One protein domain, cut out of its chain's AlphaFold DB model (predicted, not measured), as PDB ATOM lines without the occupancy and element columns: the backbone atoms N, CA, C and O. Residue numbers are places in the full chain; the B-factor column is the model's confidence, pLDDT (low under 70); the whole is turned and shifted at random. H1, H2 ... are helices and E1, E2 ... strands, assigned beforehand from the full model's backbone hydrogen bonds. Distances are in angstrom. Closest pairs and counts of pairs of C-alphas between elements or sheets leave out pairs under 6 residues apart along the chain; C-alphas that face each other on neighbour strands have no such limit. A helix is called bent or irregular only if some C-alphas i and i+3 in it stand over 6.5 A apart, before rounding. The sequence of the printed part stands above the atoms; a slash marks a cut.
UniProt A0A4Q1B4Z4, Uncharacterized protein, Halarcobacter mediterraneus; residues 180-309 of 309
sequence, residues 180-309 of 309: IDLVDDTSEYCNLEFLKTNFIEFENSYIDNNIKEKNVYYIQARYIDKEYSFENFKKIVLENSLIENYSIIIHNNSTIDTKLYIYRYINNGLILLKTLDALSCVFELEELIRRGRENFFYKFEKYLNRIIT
ATOM      1  N   ILE A 180     -49.053  59.714 -17.813       93.44
ATOM      2  CA  ILE A 180     -49.374  58.322 -18.140       93.44
ATOM      3  C   ILE A 180     -50.884  58.200 -18.326       93.44
ATOM      4  O   ILE A 180     -51.649  58.513 -17.415       93.44
ATOM      5  N   ASP A 181     -51.311  57.743 -19.500       91.75
ATOM      6  CA  ASP A 181     -52.725  57.509 -19.792       91.75
ATOM      7  C   ASP A 181     -53.172  56.134 -19.273       91.75
ATOM      8  O   ASP A 181     -52.452  55.132 -19.374       91.75
ATOM      9  N   LEU A 182     -54.380  56.088 -18.719       90.81
ATOM     10  CA  LEU A 182     -54.979  54.921 -18.082       90.81
ATOM     11  C   LEU A 182     -56.082  54.304 -18.952       90.81
ATOM     12  O   LEU A 182     -56.537  54.887 -19.935       90.81
ATOM     13  N   VAL A 183     -56.499  53.085 -18.607       87.56
ATOM     14  CA  VAL A 183     -57.566  52.350 -19.316       87.56
ATOM     15  C   VAL A 183     -58.930  53.037 -19.320       87.56
ATOM     16  O   VAL A 183     -59.725  52.781 -20.215       87.56
ATOM     17  N   ASP A 184     -59.207  53.861 -18.314       84.56
ATOM     18  CA  ASP A 184     -60.460  54.595 -18.117       84.56
ATOM     19  C   ASP A 184     -60.429  55.967 -18.814       84.56
ATOM     20  O   ASP A 184     -61.248  56.833 -18.520       84.56
ATOM     21  N   ASP A 185     -59.460  56.163 -19.717       86.94
ATOM     22  CA  ASP A 185     -59.174  57.405 -20.440       86.94
ATOM     23  C   ASP A 185     -58.836  58.606 -19.539       86.94
ATOM     24  O   ASP A 185     -58.745  59.744 -20.010       86.94
ATOM     25  N   THR A 186     -58.572  58.359 -18.253       89.94
ATOM     26  CA  THR A 186     -57.954  59.341 -17.361       89.94
ATOM     27  C   THR A 186     -56.430  59.317 -17.496       89.94
ATOM     28  O   THR A 186     -55.852  58.478 -18.196       89.94
ATOM     29  N   SER A 187     -55.751  60.258 -16.838       88.56
ATOM     30  CA  SER A 187     -54.291  60.319 -16.845       88.56
ATOM     31  C   SER A 187     -53.746  60.616 -15.458       88.56
ATOM     32  O   SER A 187     -54.266  61.478 -14.749       88.56
ATOM     33  N   GLU A 188     -52.634  59.975 -15.121       87.88
ATOM     34  CA  GLU A 188     -51.864  60.245 -13.911       87.88
ATOM     35  C   GLU A 188     -50.509  60.864 -14.264       87.88
ATOM     36  O   GLU A 188     -49.936  60.606 -15.321       87.88
ATOM     37  N   TYR A 189     -49.996  61.722 -13.383       87.44
ATOM     38  CA  TYR A 189     -48.704  62.382 -13.559       87.44
ATOM     39  C   TYR A 189     -47.701  61.779 -12.587       87.44
ATOM     40  O   TYR A 189     -47.785  62.038 -11.388       87.44
ATOM     41  N   CYS A 190     -46.749  61.012 -13.108       86.00
ATOM     42  CA  CYS A 190     -45.748  60.302 -12.319       86.00
ATOM     43  C   CYS A 190     -44.362  60.929 -12.484       86.00
ATOM     44  O   CYS A 190     -44.020  61.453 -13.544       86.00
ATOM     45  N   ASN A 191     -43.524  60.833 -11.455       84.44
ATOM     46  CA  ASN A 191     -42.107  61.161 -11.586       84.44
ATOM     47  C   ASN A 191     -41.333  60.018 -12.282       84.44
ATOM     48  O   ASN A 191     -41.790  58.872 -12.342       84.44
ATOM     49  N   LEU A 192     -40.140  60.321 -12.798       84.25
ATOM     50  CA  LEU A 192     -39.321  59.340 -13.515       84.25
ATOM     51  C   LEU A 192     -38.908  58.145 -12.637       84.25
ATOM     52  O   LEU A 192     -38.857  57.020 -13.132       84.25
ATOM     53  N   GLU A 193     -38.653  58.351 -11.344       83.69
ATOM     54  CA  GLU A 193     -38.084  57.301 -10.485       83.69
ATOM     55  C   GLU A 193     -39.125  56.272 -10.049       83.69
ATOM     56  O   GLU A 193     -38.837  55.072  -9.994       83.69
ATOM     57  N   PHE A 194     -40.369  56.710  -9.866       85.75
ATOM     58  CA  PHE A 194     -41.528  55.837  -9.807       85.75
ATOM     59  C   PHE A 194     -41.607  55.017 -11.089       85.75
ATOM     60  O   PHE A 194     -41.697  53.793 -11.027       85.75
ATOM     61  N   LEU A 195     -41.488  55.661 -12.254       88.69
ATOM     62  CA  LEU A 195     -41.629  54.945 -13.513       88.69
ATOM     63  C   LEU A 195     -40.501  53.927 -13.750       88.69
ATOM     64  O   LEU A 195     -40.753  52.874 -14.331       88.69
ATOM     65  N   LYS A 196     -39.282  54.177 -13.263       87.12
ATOM     66  CA  LYS A 196     -38.169  53.212 -13.326       87.12
ATOM     67  C   LYS A 196     -38.351  51.990 -12.427       87.12
ATOM     68  O   LYS A 196     -37.632  51.012 -12.604       87.12
ATOM     69  N   THR A 197     -39.251  52.045 -11.449       84.25
ATOM     70  CA  THR A 197     -39.366  51.010 -10.408       84.25
ATOM     71  C   THR A 197     -40.751  50.373 -10.320       84.25
ATOM     72  O   THR A 197     -40.878  49.285  -9.760       84.25
ATOM     73  N   ASN A 198     -41.787  51.007 -10.875       85.69
ATOM     74  CA  ASN A 198     -43.187  50.631 -10.687       85.69
ATOM     75  C   ASN A 198     -44.057  50.940 -11.902       85.69
ATOM     76  O   ASN A 198     -43.643  51.638 -12.815       85.69
ATOM     77  N   PHE A 199     -45.289  50.446 -11.878       89.31
ATOM     78  CA  PHE A 199     -46.371  50.792 -12.794       89.31
ATOM     79  C   PHE A 199     -47.647  51.063 -11.992       89.31
ATOM     80  O   PHE A 199     -47.739  50.684 -10.823       89.31
ATOM     81  N   ILE A 200     -48.608  51.731 -12.616       86.62
ATOM     82  CA  ILE A 200     -49.904  52.052 -12.022       86.62
ATOM     83  C   ILE A 200     -50.766  50.790 -12.072       86.62
ATOM     84  O   ILE A 200     -51.022  50.229 -13.142       86.62
ATOM     85  N   GLU A 201     -51.185  50.322 -10.903       84.12
ATOM     86  CA  GLU A 201     -51.997  49.118 -10.734       84.12
ATOM     87  C   GLU A 201     -53.471  49.481 -10.511       84.12
ATOM     88  O   GLU A 201     -53.787  50.556 -10.001       84.12
ATOM     89  N   PHE A 202     -54.391  48.587 -10.882       73.69
ATOM     90  CA  PHE A 202     -55.787  48.728 -10.477       73.69
ATOM     91  C   PHE A 202     -55.901  48.589  -8.959       73.69
ATOM     92  O   PHE A 202     -55.478  47.595  -8.364       73.69
ATOM     93  N   GLU A 203     -56.539  49.574  -8.343       61.00
ATOM     94  CA  GLU A 203     -56.864  49.571  -6.922       61.00
ATOM     95  C   GLU A 203     -57.743  48.357  -6.576       61.00
ATOM     96  O   GLU A 203     -58.630  47.974  -7.341       61.00
ATOM     97  N   ASN A 204     -57.496  47.714  -5.429       49.00
ATOM     98  CA  ASN A 204     -58.169  46.471  -5.006       49.00
ATOM     99  C   ASN A 204     -58.110  45.309  -6.002       49.00
ATOM    100  O   ASN A 204     -58.920  44.376  -5.920       49.00
ATOM    101  N   SER A 205     -57.163  45.319  -6.932       45.69
ATOM    102  CA  SER A 205     -56.918  44.138  -7.731       45.69
ATOM    103  C   SER A 205     -56.428  43.005  -6.826       45.69
ATOM    104  O   SER A 205     -55.343  43.057  -6.259       45.69
ATOM    105  N   TYR A 206     -57.240  41.955  -6.688       44.88
ATOM    106  CA  TYR A 206     -56.826  40.692  -6.058       44.88
ATOM    107  C   TYR A 206     -55.851  39.901  -6.928       44.88
ATOM    108  O   TYR A 206     -55.331  38.880  -6.493       44.88
ATOM    109  N   ILE A 207     -55.668  40.384  -8.153       52.12
ATOM    110  CA  ILE A 207     -54.644  39.974  -9.084       52.12
ATOM    111  C   ILE A 207     -53.436  40.859  -8.803       52.12
ATOM    112  O   ILE A 207     -53.468  42.068  -9.068       52.12
ATOM    113  N   ASP A 208     -52.381  40.255  -8.269       58.78
ATOM    114  CA  ASP A 208     -51.095  40.932  -8.189       58.78
ATOM    115  C   ASP A 208     -50.686  41.333  -9.622       58.78
ATOM    116  O   ASP A 208     -50.793  40.530 -10.552       58.78
ATOM    117  N   ASN A 209     -50.137  42.540  -9.810       67.38
ATOM    118  CA  ASN A 209     -49.625  43.035 -11.105       67.38
ATOM    119  C   ASN A 209     -50.686  43.423 -12.151       67.38
ATOM    120  O   ASN A 209     -50.392  43.434 -13.350       67.38
ATOM    121  N   ASN A 210     -51.910  43.747 -11.737       79.31
ATOM    122  CA  ASN A 210     -52.937  44.202 -12.671       79.31
ATOM    123  C   ASN A 210     -52.690  45.653 -13.106       79.31
ATOM    124  O   ASN A 210     -53.003  46.588 -12.375       79.31
ATOM    125  N   ILE A 211     -52.113  45.836 -14.290       87.25
ATOM    126  CA  ILE A 211     -51.667  47.138 -14.797       87.25
ATOM    127  C   ILE A 211     -52.850  47.965 -15.334       87.25
ATOM    128  O   ILE A 211     -53.499  47.584 -16.316       87.25
ATOM    129  N   LYS A 212     -53.081  49.136 -14.723       89.56
ATOM    130  CA  LYS A 212     -54.113  50.126 -15.093       89.56
ATOM    131  C   LYS A 212     -53.700  51.010 -16.277       89.56
ATOM    132  O   LYS A 212     -54.539  51.632 -16.921       89.56
ATOM    133  N   GLU A 213     -52.413  51.056 -16.595       91.19
ATOM    134  CA  GLU A 213     -51.872  51.879 -17.680       91.19
ATOM    135  C   GLU A 213     -52.346  51.410 -19.055       91.19
ATOM    136  O   GLU A 213     -52.467  50.206 -19.295       91.19
ATOM    137  N   LYS A 214     -52.594  52.347 -19.973       90.00
ATOM    138  CA  LYS A 214     -53.147  52.084 -21.312       90.00
ATOM    139  C   LYS A 214     -52.137  51.426 -22.253       90.00
ATOM    140  O   LYS A 214     -52.464  50.447 -22.930       90.00
ATOM    141  N   ASN A 215     -50.907  51.936 -22.250       90.50
ATOM    142  CA  ASN A 215     -49.842  51.575 -23.184       90.50
ATOM    143  C   ASN A 215     -49.064  50.336 -22.726       90.50
ATOM    144  O   ASN A 215     -47.922  50.415 -22.272       90.50
ATOM    145  N   VAL A 216     -49.707  49.178 -22.862       91.50
ATOM    146  CA  VAL A 216     -49.127  47.867 -22.553       91.50
ATOM    147  C   VAL A 216     -48.939  47.067 -23.837       91.50
ATOM    148  O   VAL A 216     -49.819  47.064 -24.695       91.50
ATOM    149  N   TYR A 217     -47.821  46.357 -23.948       89.50
ATOM    150  CA  TYR A 217     -47.490  45.465 -25.058       89.50
ATOM    151  C   TYR A 217     -47.172  44.084 -24.510       89.50
ATOM    152  O   TYR A 217     -46.384  43.957 -23.575       89.50
ATOM    153  N   TYR A 218     -47.761  43.045 -25.091       87.62
ATOM    154  CA  TYR A 218     -47.530  41.666 -24.678       87.62
ATOM    155  C   TYR A 218     -46.814  40.887 -25.773       87.62
ATOM    156  O   TYR A 218     -47.282  40.816 -26.907       87.62
ATOM    157  N   ILE A 219     -45.706  40.260 -25.403       83.69
ATOM    158  CA  ILE A 219     -44.823  39.525 -26.297       83.69
ATOM    159  C   ILE A 219     -44.707  38.117 -25.756       83.69
ATOM    160  O   ILE A 219     -44.319  37.911 -24.607       83.69
ATOM    161  N   GLN A 220     -45.018  37.142 -26.594       81.06
ATOM    162  CA  GLN A 220     -44.842  35.743 -26.254       81.06
ATOM    163  C   GLN A 220     -43.587  35.220 -26.942       81.06
ATOM    164  O   GLN A 220     -43.449  35.396 -28.151       81.06
ATOM    165  N   ALA A 221     -42.706  34.550 -26.196       73.12
ATOM    166  CA  ALA A 221     -41.493  33.945 -26.750       73.12
ATOM    167  C   ALA A 221     -41.802  32.946 -27.879       73.12
ATOM    168  O   ALA A 221     -40.989  32.743 -28.775       73.12
ATOM    169  N   ARG A 222     -43.006  32.356 -27.884       67.88
ATOM    170  CA  ARG A 222     -43.527  31.544 -28.989       67.88
ATOM    171  C   ARG A 222     -44.957  31.933 -29.341       67.88
ATOM    172  O   ARG A 222     -45.815  31.967 -28.460       67.88
ATOM    173  N   TYR A 223     -45.230  32.176 -30.621       63.28
ATOM    174  CA  TYR A 223     -46.582  32.443 -31.117       63.28
ATOM    175  C   TYR A 223     -46.802  31.778 -32.477       63.28
ATOM    176  O   TYR A 223     -46.044  32.043 -33.408       63.28
ATOM    177  N   ILE A 224     -47.838  30.928 -32.562       56.44
ATOM    178  CA  ILE A 224     -48.272  30.188 -33.767       56.44
ATOM    179  C   ILE A 224     -47.059  29.636 -34.538       56.44
ATOM    180  O   ILE A 224     -46.735  30.084 -35.637       56.44
ATOM    181  N   ASP A 225     -46.332  28.724 -33.889       53.78
ATOM    182  CA  ASP A 225     -45.189  27.983 -34.447       53.78
ATOM    183  C   ASP A 225     -43.939  28.807 -34.808       53.78
ATOM    184  O   ASP A 225     -43.001  28.287 -35.411       53.78
ATOM    185  N   LYS A 226     -43.878  30.080 -34.396       61.16
ATOM    186  CA  LYS A 226     -42.691  30.935 -34.530       61.16
ATOM    187  C   LYS A 226     -42.096  31.266 -33.169       61.16
ATOM    188  O   LYS A 226     -42.817  31.652 -32.245       61.16
ATOM    189  N   GLU A 227     -40.776  31.141 -33.060       64.31
ATOM    190  CA  GLU A 227     -40.018  31.608 -31.902       64.31
ATOM    191  C   GLU A 227     -39.668  33.088 -32.092       64.31
ATOM    192  O   GLU A 227     -39.039  33.479 -33.076       64.31
ATOM    193  N   TYR A 228     -40.124  33.928 -31.169       69.62
ATOM    194  CA  TYR A 228     -39.848  35.357 -31.165       69.62
ATOM    195  C   TYR A 228     -38.661  35.621 -30.252       69.62
ATOM    196  O   TYR A 228     -38.781  35.618 -29.028       69.62
ATOM    197  N   SER A 229     -37.507  35.894 -30.858       72.00
ATOM    198  CA  SER A 229     -36.337  36.347 -30.114       72.00
ATOM    199  C   SER A 229     -36.623  37.706 -29.474       72.00
ATOM    200  O   SER A 229     -36.792  38.717 -30.166       72.00
ATOM    201  N   PHE A 230     -36.638  37.744 -28.141       77.81
ATOM    202  CA  PHE A 230     -36.780  38.993 -27.393       77.81
ATOM    203  C   PHE A 230     -35.636  39.974 -27.700       77.81
ATOM    204  O   PHE A 230     -35.849  41.184 -27.705       77.81
ATOM    205  N   GLU A 231     -34.447  39.475 -28.049       78.88
ATOM    206  CA  GLU A 231     -33.330  40.311 -28.507       78.88
ATOM    207  C   GLU A 231     -33.608  40.978 -29.859       78.88
ATOM    208  O   GLU A 231     -33.294  42.153 -30.051       78.88
ATOM    209  N   ASN A 232     -34.262  40.279 -30.790       76.50
ATOM    210  CA  ASN A 232     -34.675  40.891 -32.055       76.50
ATOM    211  C   ASN A 232     -35.769  41.938 -31.829       76.50
ATOM    212  O   ASN A 232     -35.724  43.012 -32.426       76.50
ATOM    213  N   PHE A 233     -36.711  41.666 -30.923       78.81
ATOM    214  CA  PHE A 233     -37.701  42.659 -30.518       78.81
ATOM    215  C   PHE A 233     -37.037  43.918 -29.944       78.81
ATOM    216  O   PHE A 233     -37.365  45.021 -30.378       78.81
ATOM    217  N   LYS A 234     -36.062  43.766 -29.034       80.25
ATOM    218  CA  LYS A 234     -35.294  44.895 -28.487       80.25
ATOM    219  C   LYS A 234     -34.701  45.752 -29.599       80.25
ATOM    220  O   LYS A 234     -34.927  46.955 -29.601       80.25
ATOM    221  N   LYS A 235     -34.007  45.144 -30.565       79.44
ATOM    222  CA  LYS A 235     -33.419  45.875 -31.702       79.44
ATOM    223  C   LYS A 235     -34.469  46.670 -32.474       79.44
ATOM    224  O   LYS A 235     -34.318  47.873 -32.648       79.44
ATOM    225  N   ILE A 236     -35.577  46.030 -32.849       77.38
ATOM    226  CA  ILE A 236     -36.639  46.673 -33.637       77.38
ATOM    227  C   ILE A 236     -37.238  47.876 -32.903       77.38
ATOM    228  O   ILE A 236     -37.426  48.927 -33.518       77.38
ATOM    229  N   VAL A 237     -37.528  47.738 -31.607       78.44
ATOM    230  CA  VAL A 237     -38.090  48.830 -30.796       78.44
ATOM    231  C   VAL A 237     -37.130  50.013 -30.721       78.44
ATOM    232  O   VAL A 237     -37.564  51.149 -30.903       78.44
ATOM    233  N   LEU A 238     -35.845  49.740 -30.490       74.12
ATOM    234  CA  LEU A 238     -34.804  50.759 -30.369       74.12
ATOM    235  C   LEU A 238     -34.545  51.500 -31.685       74.12
ATOM    236  O   LEU A 238     -34.254  52.693 -31.669       74.12
ATOM    237  N   GLU A 239     -34.661  50.806 -32.815       77.88
ATOM    238  CA  GLU A 239     -34.345  51.348 -34.140       77.88
ATOM    239  C   GLU A 239     -35.515  52.099 -34.794       77.88
ATOM    240  O   GLU A 239     -35.285  52.990 -35.609       77.88
ATOM    241  N   ASN A 240     -36.765  51.751 -34.471       71.69
ATOM    242  CA  ASN A 240     -37.936  52.208 -35.235       71.69
ATOM    243  C   ASN A 240     -38.904  53.103 -34.439       71.69
ATOM    244  O   ASN A 240     -39.952  53.467 -34.970       71.69
ATOM    245  N   SER A 241     -38.596  53.450 -33.180       74.69
ATOM    246  CA  SER A 241     -39.441  54.301 -32.313       74.69
ATOM    247  C   SER A 241     -40.921  53.878 -32.287       74.69
ATOM    248  O   SER A 241     -41.826  54.709 -32.238       74.69
ATOM    249  N   LEU A 242     -41.181  52.567 -32.355       79.69
ATOM    250  CA  LEU A 242     -42.536  52.017 -32.511       79.69
ATOM    251  C   LEU A 242     -43.347  52.060 -31.214       79.69
ATOM    252  O   LEU A 242     -44.574  51.982 -31.233       79.69
ATOM    253  N   ILE A 243     -42.662  52.158 -30.079       84.75
ATOM    254  CA  ILE A 243     -43.267  52.135 -28.754       84.75
ATOM    255  C   ILE A 243     -43.176  53.530 -28.161       84.75
ATOM    256  O   ILE A 243     -42.127  54.171 -28.190       84.75
ATOM    257  N   GLU A 244     -44.294  53.992 -27.614       88.38
ATOM    258  CA  GLU A 244     -44.343  55.257 -26.894       88.38
ATOM    259  C   GLU A 244     -43.463  55.177 -25.652       88.38
ATOM    260  O   GLU A 244     -43.431  54.153 -24.958       88.38
ATOM    261  N   ASN A 245     -42.746  56.259 -25.357       89.00
ATOM    262  CA  ASN A 245     -41.939  56.320 -24.149       89.00
ATOM    263  C   ASN A 245     -42.815  56.028 -22.915       89.00
ATOM    264  O   ASN A 245     -43.991  56.384 -22.885       89.00
ATOM    265  N   TYR A 246     -42.240  55.366 -21.915       92.19
ATOM    266  CA  TYR A 246     -42.886  54.917 -20.673       92.19
ATOM    267  C   TYR A 246     -43.893  53.764 -20.799       92.19
ATOM    268  O   TYR A 246     -44.460  53.347 -19.790       92.19
ATOM    269  N   SER A 247     -44.060  53.178 -21.989       92.94
ATOM    270  CA  SER A 247     -44.908  51.993 -22.174       92.94
ATOM    271  C   SER A 247     -44.431  50.783 -21.368       92.94
ATOM    272  O   SER A 247     -43.226  50.570 -21.181       92.94
ATOM    273  N   ILE A 248     -45.374  49.935 -20.968       93.50
ATOM    274  CA  ILE A 248     -45.098  48.652 -20.320       93.50
ATOM    275  C   ILE A 248     -44.995  47.544 -21.360       93.50
ATOM    276  O   ILE A 248     -45.825  47.425 -22.259       93.50
ATOM    277  N   ILE A 249     -43.980  46.699 -21.216       91.06
ATOM    278  CA  ILE A 249     -43.737  45.546 -22.074       91.06
ATOM    279  C   ILE A 249     -43.719  44.292 -21.212       91.06
ATOM    280  O   ILE A 249     -42.880  44.133 -20.328       91.06
ATOM    281  N   ILE A 250     -44.636  43.382 -21.501       90.19
ATOM    282  CA  ILE A 250     -44.769  42.091 -20.844       90.19
ATOM    283  C   ILE A 250     -44.183  41.038 -21.774       90.19
ATOM    284  O   ILE A 250     -44.756  40.737 -22.818       90.19
ATOM    285  N   HIS A 251     -43.045  40.471 -21.393       88.25
ATOM    286  CA  HIS A 251     -42.420  39.362 -22.098       88.25
ATOM    287  C   HIS A 251     -42.750  38.053 -21.380       88.25
ATOM    288  O   HIS A 251     -42.224  37.767 -20.303       88.25
ATOM    289  N   ASN A 252     -43.634  37.261 -21.975       86.75
ATOM    290  CA  ASN A 252     -43.925  35.916 -21.518       86.75
ATOM    291  C   ASN A 252     -42.916  34.929 -22.115       86.75
ATOM    292  O   ASN A 252     -43.026  34.550 -23.285       86.75
ATOM    293  N   ASN A 253     -41.980  34.495 -21.275       86.25
ATOM    294  CA  ASN A 253     -40.945  33.523 -21.600       86.25
ATOM    295  C   ASN A 253     -41.268  32.123 -21.046       86.25
ATOM    296  O   ASN A 253     -40.383  31.281 -20.883       86.25
ATOM    297  N   SER A 254     -42.550  31.852 -20.770       83.31
ATOM    298  CA  SER A 254     -42.996  30.635 -20.087       83.31
ATOM    299  C   SER A 254     -42.531  29.339 -20.742       83.31
ATOM    300  O   SER A 254     -42.351  28.336 -20.058       83.31
ATOM    301  N   THR A 255     -42.334  29.353 -22.059       77.62
ATOM    302  CA  THR A 255     -41.902  28.193 -22.843       77.62
ATOM    303  C   THR A 255     -40.414  27.879 -22.717       77.62
ATOM    304  O   THR A 255     -40.009  26.803 -23.147       77.62
ATOM    305  N   ILE A 256     -39.608  28.801 -22.184       79.69
ATOM    306  CA  ILE A 256     -38.150  28.667 -22.075       79.69
ATOM    307  C   ILE A 256     -37.732  28.519 -20.608       79.69
ATOM    308  O   ILE A 256     -37.048  27.557 -20.270       79.69
ATOM    309  N   ASP A 257     -38.159  29.429 -19.729       85.00
ATOM    310  CA  ASP A 257     -37.710  29.480 -18.325       85.00
ATOM    311  C   ASP A 257     -38.856  29.551 -17.307       85.00
ATOM    312  O   ASP A 257     -38.619  29.815 -16.129       85.00
ATOM    313  N   THR A 258     -40.092  29.334 -17.767       84.81
ATOM    314  CA  THR A 258     -41.327  29.441 -16.975       84.81
ATOM    315  C   THR A 258     -41.574  30.823 -16.354       84.81
ATOM    316  O   THR A 258     -42.429  30.956 -15.474       84.81
ATOM    317  N   LYS A 259     -40.898  31.884 -16.818       87.81
ATOM    318  CA  LYS A 259     -41.038  33.247 -16.288       87.81
ATOM    319  C   LYS A 259     -41.798  34.194 -17.204       87.81
ATOM    320  O   LYS A 259     -41.899  34.036 -18.420       87.81
ATOM    321  N   LEU A 260     -42.327  35.229 -16.565       87.31
ATOM    322  CA  LEU A 260     -42.891  36.408 -17.192       87.31
ATOM    323  C   LEU A 260     -42.138  37.632 -16.670       87.31
ATOM    324  O   LEU A 260     -41.991  37.831 -15.462       87.31
ATOM    325  N   TYR A 261     -41.653  38.449 -17.594       89.38
ATOM    326  CA  TYR A 261     -40.873  39.643 -17.306       89.38
ATOM    327  C   TYR A 261     -41.682  40.887 -17.650       89.38
ATOM    328  O   TYR A 261     -42.246  40.979 -18.740       89.38
ATOM    329  N   ILE A 262     -41.714  41.852 -16.737       90.62
ATOM    330  CA  ILE A 262     -42.357  43.147 -16.954       90.62
ATOM    331  C   ILE A 262     -41.260  44.195 -17.058       90.62
ATOM    332  O   ILE A 262     -40.542  44.449 -16.088       90.62
ATOM    333  N   TYR A 263     -41.141  44.800 -18.231       91.31
ATOM    334  CA  TYR A 263     -40.233  45.898 -18.516       91.31
ATOM    335  C   TYR A 263     -41.008  47.201 -18.672       91.31
ATOM    336  O   TYR A 263     -42.161  47.199 -19.107       91.31
ATOM    337  N   ARG A 264     -40.336  48.320 -18.418       93.12
ATOM    338  CA  ARG A 264     -40.745  49.618 -18.940       93.12
ATOM    339  C   ARG A 264     -39.774  50.103 -19.998       93.12
ATOM    340  O   ARG A 264     -38.559  50.029 -19.822       93.12
ATOM    341  N   TYR A 265     -40.332  50.637 -21.073       91.75
ATOM    342  CA  TYR A 265     -39.588  51.356 -22.089       91.75
ATOM    343  C   TYR A 265     -39.322  52.792 -21.631       91.75
ATOM    344  O   TYR A 265     -40.267  53.547 -21.448       91.75
ATOM    345  N   ILE A 266     -38.064  53.174 -21.413       90.12
ATOM    346  CA  ILE A 266     -37.675  54.548 -21.055       90.12
ATOM    347  C   ILE A 266     -36.495  54.970 -21.920       90.12
ATOM    348  O   ILE A 266     -35.452  54.325 -21.873       90.12
ATOM    349  N   ASN A 267     -36.639  56.074 -22.655       85.56
ATOM    350  CA  ASN A 267     -35.570  56.738 -23.410       85.56
ATOM    351  C   ASN A 267     -34.742  55.760 -24.259       85.56
ATOM    352  O   ASN A 267     -33.519  55.723 -24.153       85.56
ATOM    353  N   ASN A 268     -35.415  54.948 -25.080       80.81
ATOM    354  CA  ASN A 268     -34.785  53.903 -25.893       80.81
ATOM    355  C   ASN A 268     -33.994  52.889 -25.047       80.81
ATOM    356  O   ASN A 268     -32.894  52.468 -25.392       80.81
ATOM    357  N   GLY A 269     -34.563  52.485 -23.918       84.38
ATOM    358  CA  GLY A 269     -34.035  51.438 -23.059       84.38
ATOM    359  C   GLY A 269     -35.169  50.633 -22.442       84.38
ATOM    360  O   GLY A 269     -36.282  51.131 -22.282       84.38
ATOM    361  N   LEU A 270     -34.893  49.375 -22.095       89.00
ATOM    362  CA  LEU A 270     -35.814  48.539 -21.331       89.00
ATOM    363  C   LEU A 270     -35.308  48.394 -19.904       89.00
ATOM    364  O   LEU A 270     -34.228  47.854 -19.673       89.00
ATOM    365  N   ILE A 271     -36.118  48.840 -18.953       90.62
ATOM    366  CA  ILE A 271     -35.857  48.704 -17.523       90.62
ATOM    367  C   ILE A 271     -36.721  47.567 -16.999       90.62
ATOM    368  O   ILE A 271     -37.942  47.610 -17.131       90.62
ATOM    369  N   LEU A 272     -36.101  46.539 -16.426       91.81
ATOM    370  CA  LEU A 272     -36.827  45.431 -15.811       91.81
ATOM    371  C   LEU A 272     -37.467  45.901 -14.498       91.81
ATOM    372  O   LEU A 272     -36.758  46.253 -13.560       91.81
ATOM    373  N   LEU A 273     -38.797  45.867 -14.426       88.25
ATOM    374  CA  LEU A 273     -39.558  46.231 -13.230       88.25
ATOM    375  C   LEU A 273     -39.840  45.016 -12.344       88.25
ATOM    376  O   LEU A 273     -39.786  45.106 -11.117       88.25
ATOM    377  N   LYS A 274     -40.181  43.870 -12.951       87.19
ATOM    378  CA  LYS A 274     -40.588  42.677 -12.198       87.19
ATOM    379  C   LYS A 274     -40.344  41.382 -12.963       87.19
ATOM    380  O   LYS A 274     -40.454  41.342 -14.185       87.19
ATOM    381  N   THR A 275     -40.064  40.319 -12.212       87.69
ATOM    382  CA  THR A 275     -40.011  38.935 -12.704       87.69
ATOM    383  C   THR A 275     -41.047  38.112 -11.949       87.69
ATOM    384  O   THR A 275     -41.092  38.160 -10.718       87.69
ATOM    385  N   LEU A 276     -41.879  37.379 -12.679       84.56
ATOM    386  CA  LEU A 276     -42.990  36.583 -12.160       84.56
ATOM    387  C   LEU A 276     -42.892  35.144 -12.673       84.56
ATOM    388  O   LEU A 276     -42.284  34.884 -13.710       84.56
ATOM    389  N   ASP A 277     -43.497  34.206 -11.948       79.69
ATOM    390  CA  ASP A 277     -43.729  32.856 -12.460       79.69
ATOM    391  C   ASP A 277     -44.932  32.880 -13.407       79.69
ATOM    392  O   ASP A 277     -46.029  33.277 -13.008       79.69
ATOM    393  N   ALA A 278     -44.731  32.467 -14.657       79.25
ATOM    394  CA  ALA A 278     -45.760  32.560 -15.681       79.25
ATOM    395  C   ALA A 278     -46.996  31.713 -15.353       79.25
ATOM    396  O   ALA A 278     -48.106  32.139 -15.674       79.25
ATOM    397  N   LEU A 279     -46.835  30.569 -14.672       71.31
ATOM    398  CA  LEU A 279     -47.953  29.701 -14.274       71.31
ATOM    399  C   LEU A 279     -48.905  30.409 -13.307       71.31
ATOM    400  O   LEU A 279     -50.113  30.186 -13.355       71.31
ATOM    401  N   SER A 280     -48.371  31.293 -12.464       65.88
ATOM    402  CA  SER A 280     -49.166  32.055 -11.496       65.88
ATOM    403  C   SER A 280     -49.949  33.205 -12.140       65.88
ATOM    404  O   SER A 280     -50.848  33.746 -11.511       65.88
ATOM    405  N   CYS A 281     -49.635  33.576 -13.386       64.69
ATOM    406  CA  CYS A 281     -50.178  34.769 -14.041       64.69
ATOM    407  C   CYS A 281     -51.229  34.482 -15.128       64.69
ATOM    408  O   CYS A 281     -51.887  35.417 -15.582       64.69
ATOM    409  N   VAL A 282     -51.392  33.225 -15.565       57.72
ATOM    410  CA  VAL A 282     -52.192  32.868 -16.760       57.72
ATOM    411  C   VAL A 282     -53.666  33.270 -16.640       57.72
ATOM    412  O   VAL A 282     -54.218  33.807 -17.593       57.72
ATOM    413  N   PHE A 283     -54.290  33.042 -15.483       50.56
ATOM    414  CA  PHE A 283     -55.707  33.373 -15.262       50.56
ATOM    415  C   PHE A 283     -55.917  34.801 -14.771       50.56
ATOM    416  O   PHE A 283     -56.962  35.401 -14.987       50.56
ATOM    417  N   GLU A 284     -54.922  35.337 -14.079       60.62
ATOM    418  CA  GLU A 284     -55.039  36.617 -13.407       60.62
ATOM    419  C   GLU A 284     -54.868  37.791 -14.389       60.62
ATOM    420  O   GLU A 284     -55.530  38.813 -14.252       60.62
ATOM    421  N   LEU A 285     -54.059  37.637 -15.441       69.12
ATOM    422  CA  LEU A 285     -53.743  38.719 -16.378       69.12
ATOM    423  C   LEU A 285     -54.475  38.624 -17.729       69.12
ATOM    424  O   LEU A 285     -54.047  39.275 -18.674       69.12
ATOM    425  N   GLU A 286     -55.550  37.843 -17.873       73.31
ATOM    426  CA  GLU A 286     -56.162  37.559 -19.189       73.31
ATOM    427  C   GLU A 286     -56.528  38.825 -19.987       73.31
ATOM    428  O   GLU A 286     -56.110  38.979 -21.136       73.31
ATOM    429  N   GLU A 287     -57.223  39.778 -19.364       76.06
ATOM    430  CA  GLU A 287     -57.613  41.036 -20.017       76.06
ATOM    431  C   GLU A 287     -56.401  41.922 -20.353       76.06
ATOM    432  O   GLU A 287     -56.330  42.548 -21.414       76.06
ATOM    433  N   LEU A 288     -55.398  41.931 -19.472       81.12
ATOM    434  CA  LEU A 288     -54.135  42.626 -19.704       81.12
ATOM    435  C   LEU A 288     -53.373  42.016 -20.889       81.12
ATOM    436  O   LEU A 288     -52.839  42.746 -21.724       81.12
ATOM    437  N   ILE A 289     -53.342  40.686 -20.977       81.44
ATOM    438  CA  ILE A 289     -52.722  39.937 -22.071       81.44
ATOM    439  C   ILE A 289     -53.459  40.226 -23.375       81.44
ATOM    440  O   ILE A 289     -52.802  40.484 -24.383       81.44
ATOM    441  N   ARG A 290     -54.797  40.214 -23.369       83.62
ATOM    442  CA  ARG A 290     -55.621  40.509 -24.548       83.62
ATOM    443  C   ARG A 290     -55.287  41.889 -25.112       83.62
ATOM    444  O   ARG A 290     -54.840  41.989 -26.253       83.62
ATOM    445  N   ARG A 291     -55.390  42.930 -24.284       85.69
ATOM    446  CA  ARG A 291     -55.082  44.316 -24.666       85.69
ATOM    447  C   ARG A 291     -53.618  44.506 -25.070       85.69
ATOM    448  O   ARG A 291     -53.323  45.161 -26.066       85.69
ATOM    449  N   GLY A 292     -52.693  43.892 -24.332       84.75
ATOM    450  CA  GLY A 292     -51.268  43.938 -24.650       84.75
ATOM    451  C   GLY A 292     -50.931  43.278 -25.989       84.75
ATOM    452  O   GLY A 292     -50.074  43.777 -26.723       84.75
ATOM    453  N   ARG A 293     -51.603  42.172 -26.333       84.38
ATOM    454  CA  ARG A 293     -51.449  41.488 -27.624       84.38
ATOM    455  C   ARG A 293     -52.027  42.313 -28.761       84.38
ATOM    456  O   ARG A 293     -51.373  42.429 -29.790       84.38
ATOM    457  N   GLU A 294     -53.207  42.898 -28.577       85.31
ATOM    458  CA  GLU A 294     -53.830  43.782 -29.571       85.31
ATOM    459  C   GLU A 294     -52.896  44.941 -29.935       85.31
ATOM    460  O   GLU A 294     -52.586  45.130 -31.111       85.31
ATOM    461  N   ASN A 295     -52.345  45.636 -28.934       83.31
ATOM    462  CA  ASN A 295     -51.363  46.703 -29.145       83.31
ATOM    463  C   ASN A 295     -50.089  46.205 -29.843       83.31
ATOM    464  O   ASN A 295     -49.555  46.882 -30.727       83.31
ATOM    465  N   PHE A 296     -49.591  45.025 -29.455       82.56
ATOM    466  CA  PHE A 296     -48.418  44.420 -30.079       82.56
ATOM    467  C   PHE A 296     -48.660  44.123 -31.560       82.56
ATOM    468  O   PHE A 296     -47.908  44.612 -32.398       82.56
ATOM    469  N   PHE A 297     -49.710  43.382 -31.914       78.56
ATOM    470  CA  PHE A 297     -49.983  43.063 -33.316       78.56
ATOM    471  C   PHE A 297     -50.279  44.322 -34.126       78.56
ATOM    472  O   PHE A 297     -49.668  44.511 -35.173       78.56
ATOM    473  N   TYR A 298     -51.091  45.241 -33.602       80.75
ATOM    474  CA  TYR A 298     -51.396  46.500 -34.282       80.75
ATOM    475  C   TYR A 298     -50.135  47.283 -34.691       80.75
ATOM    476  O   TYR A 298     -50.052  47.779 -35.815       80.75
ATOM    477  N   LYS A 299     -49.126  47.372 -33.809       78.75
ATOM    478  CA  LYS A 299     -47.890  48.121 -34.100       78.75
ATOM    479  C   LYS A 299     -46.822  47.301 -34.826       78.75
ATOM    480  O   LYS A 299     -46.083  47.854 -35.642       78.75
ATOM    481  N   PHE A 300     -46.714  46.005 -34.541       75.94
ATOM    482  CA  PHE A 300     -45.578  45.190 -34.976       75.94
ATOM    483  C   PHE A 300     -45.874  44.250 -36.136       75.94
ATOM    484  O   PHE A 300     -44.910  43.783 -36.736       75.94
ATOM    485  N   GLU A 301     -47.130  44.004 -36.520       74.38
ATOM    486  CA  GLU A 301     -47.500  43.007 -37.544       74.38
ATOM    487  C   GLU A 301     -46.667  43.116 -38.834       74.38
ATOM    488  O   GLU A 301     -46.123  42.119 -39.314       74.38
ATOM    489  N   LYS A 302     -46.450  44.335 -39.342       70.31
ATOM    490  CA  LYS A 302     -45.638  44.592 -40.550       70.31
ATOM    491  C   LYS A 302     -44.147  44.262 -40.384       70.31
ATOM    492  O   LYS A 302     -43.459  44.018 -41.375       70.31
ATOM    493  N   TYR A 303     -43.651  44.250 -39.151       69.44
ATOM    494  CA  TYR A 303     -42.267  43.954 -38.786       69.44
ATOM    495  C   TYR A 303     -42.067  42.491 -38.373       69.44
ATOM    496  O   TYR A 303     -40.953  41.990 -38.498       69.44
ATOM    497  N   LEU A 304     -43.123  41.768 -37.969       63.59
ATOM    498  CA  LEU A 304     -43.036  40.343 -37.607       63.59
ATOM    499  C   LEU A 304     -42.544  39.478 -38.783       63.59
ATOM    500  O   LEU A 304     -41.832  38.500 -38.569       63.59
ATOM    501  N   ASN A 305     -42.824  39.875 -40.029       56.62
ATOM    502  CA  ASN A 305     -42.297  39.206 -41.229       56.62
ATOM    503  C   ASN A 305     -40.776  39.374 -41.420       56.62
ATOM    504  O   ASN A 305     -40.183  38.629 -42.193       56.62
ATOM    505  N   ARG A 306     -40.139  40.328 -40.723       49.66
ATOM    506  CA  ARG A 306     -38.681  40.557 -40.727       49.66
ATOM    507  C   ARG A 306     -37.961  39.938 -39.522       49.66
ATOM    508  O   ARG A 306     -36.741  39.993 -39.468       49.66
ATOM    509  N   ILE A 307     -38.696  39.368 -38.562       50.47
ATOM    510  CA  ILE A 307     -38.136  38.737 -37.348       50.47
ATOM    511  C   ILE A 307     -37.685  37.289 -37.618       50.47
ATOM    512  O   ILE A 307     -37.040  36.670 -36.777       50.47
ATOM    513  N   ILE A 308     -37.993  36.763 -38.806       43.88
ATOM    514  CA  ILE A 308     -37.655  35.408 -39.232       43.88
ATOM    515  C   ILE A 308     -36.205  35.376 -39.730       43.88
ATOM    516  O   ILE A 308     -35.939  35.734 -40.875       43.88
ATOM    517  N   THR A 309     -35.302  34.899 -38.878       39.81
ATOM    518  CA  THR A 309     -34.111  34.128 -39.281       39.81
ATOM    519  C   THR A 309     -33.804  33.122 -38.200       39.81
ATOM    520  O   THR A 309     -33.683  33.571 -37.036       39.81
TER     521      THR A 309
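AT A GLANCE: This is residues 180 to 309 of the 309 residues of an uncharacterized protein of Halarcobacter mediterraneus (UniProt A0A4Q1B4Z4). A strongly twisted sheet of four strands, E2 to E5, forms the core, with the long helix H5 alongside its edge strand E2. H2 lies on one side of the sheet and the long stretch 198 to 215 on the other; E1 and H1 lie near one end of the sheet, the short H3 and H4 at the opposite end. The 130 printed residues have five named helices and five named strands, in the order E1 H1 E2 H2 E3 H3 E4 E5 H4 H5, and the class is mixed, helices and strands. The sheet runs E2 E3 E4 E5 and is mixed, E2 and E3 being parallel. The whole is compact, with a radius of gyration of the C-alphas of 14.2 A and spans of 42 by 31 by 23 A.

IN THESE COORDINATES: E1, residues 187 to 191, begins at C-alpha 187 (-54.291, 60.319, -16.845) and is 13.3 A long. H1 is residues 192 to 197, E2 is 216 to 220, H2 is 230 to 240 and 15.4 A long, and E3 is 248 to 252, beginning at C-alpha 248 (-45.098, 48.652, -20.320). H3 is residues 254 to 257, E4 is 259 to 265 at 19.1 A, E5 is 270 to 277 at 19.7 A, and H4 is 278 to 281. H5, residues 286 to 304, is 22.8 A long and ends at C-alpha 304 (-43.036, 40.343, -37.607). E5 bends by 61 degrees at residue 273; H5 has a kink of 52 degrees near residue 298 and is irregular, with C-alphas 299 and 302 7.7 A apart.

HOW THE PARTS SIT: E2 and E3 are parallel, with N 219 and O 250 at 2.8 A, within hydrogen-bond range. E3 and E4 are antiparallel, with N 251 and O 261 at 2.8 A. E4 and E5 form a hairpin, with N 262 and O 274 at 2.9 A. E2, H2 and E3 make a strand-helix-strand unit, two parallel neighbour strands with a helix between, and its crossover is right-handed. H5 stands at the sheet's level; its closest C-alphas to E2 are those of Gly 292 and Tyr 217, 4.1 A apart. H2 is on the sheet at a height of 8.3 A, over none of its strands, its local plane resting on just 6 C-alphas of the sheet; H2 and H5 are near each other. H1 only grazes the sheet; its closest C-alphas to E5 are those of Thr 197 and Leu 273, 5.6 A apart. H3 and H4 also only graze it and are close but not clearly touching, Ser 254 and Ala 278 having their closest C-alphas, 5.5 A apart. E1 pairs with no named strand. Every O i to N i+4 pair is within range in H1 and H2, and 13 of 15 in H5; H3 and H4 are too short for one.

THE WHOLE: The C-alphas farthest apart, of Asn 204 and Thr 309, are 43.7 A apart. The printed part has no cut, and its last residue is the chain's last. The link from H1 to E2 is long. Mean pLDDT of the printed part is 78.7, with values under 70 at residues 203 to 209, 222 to 228, 280 to 285 and 303 to 309.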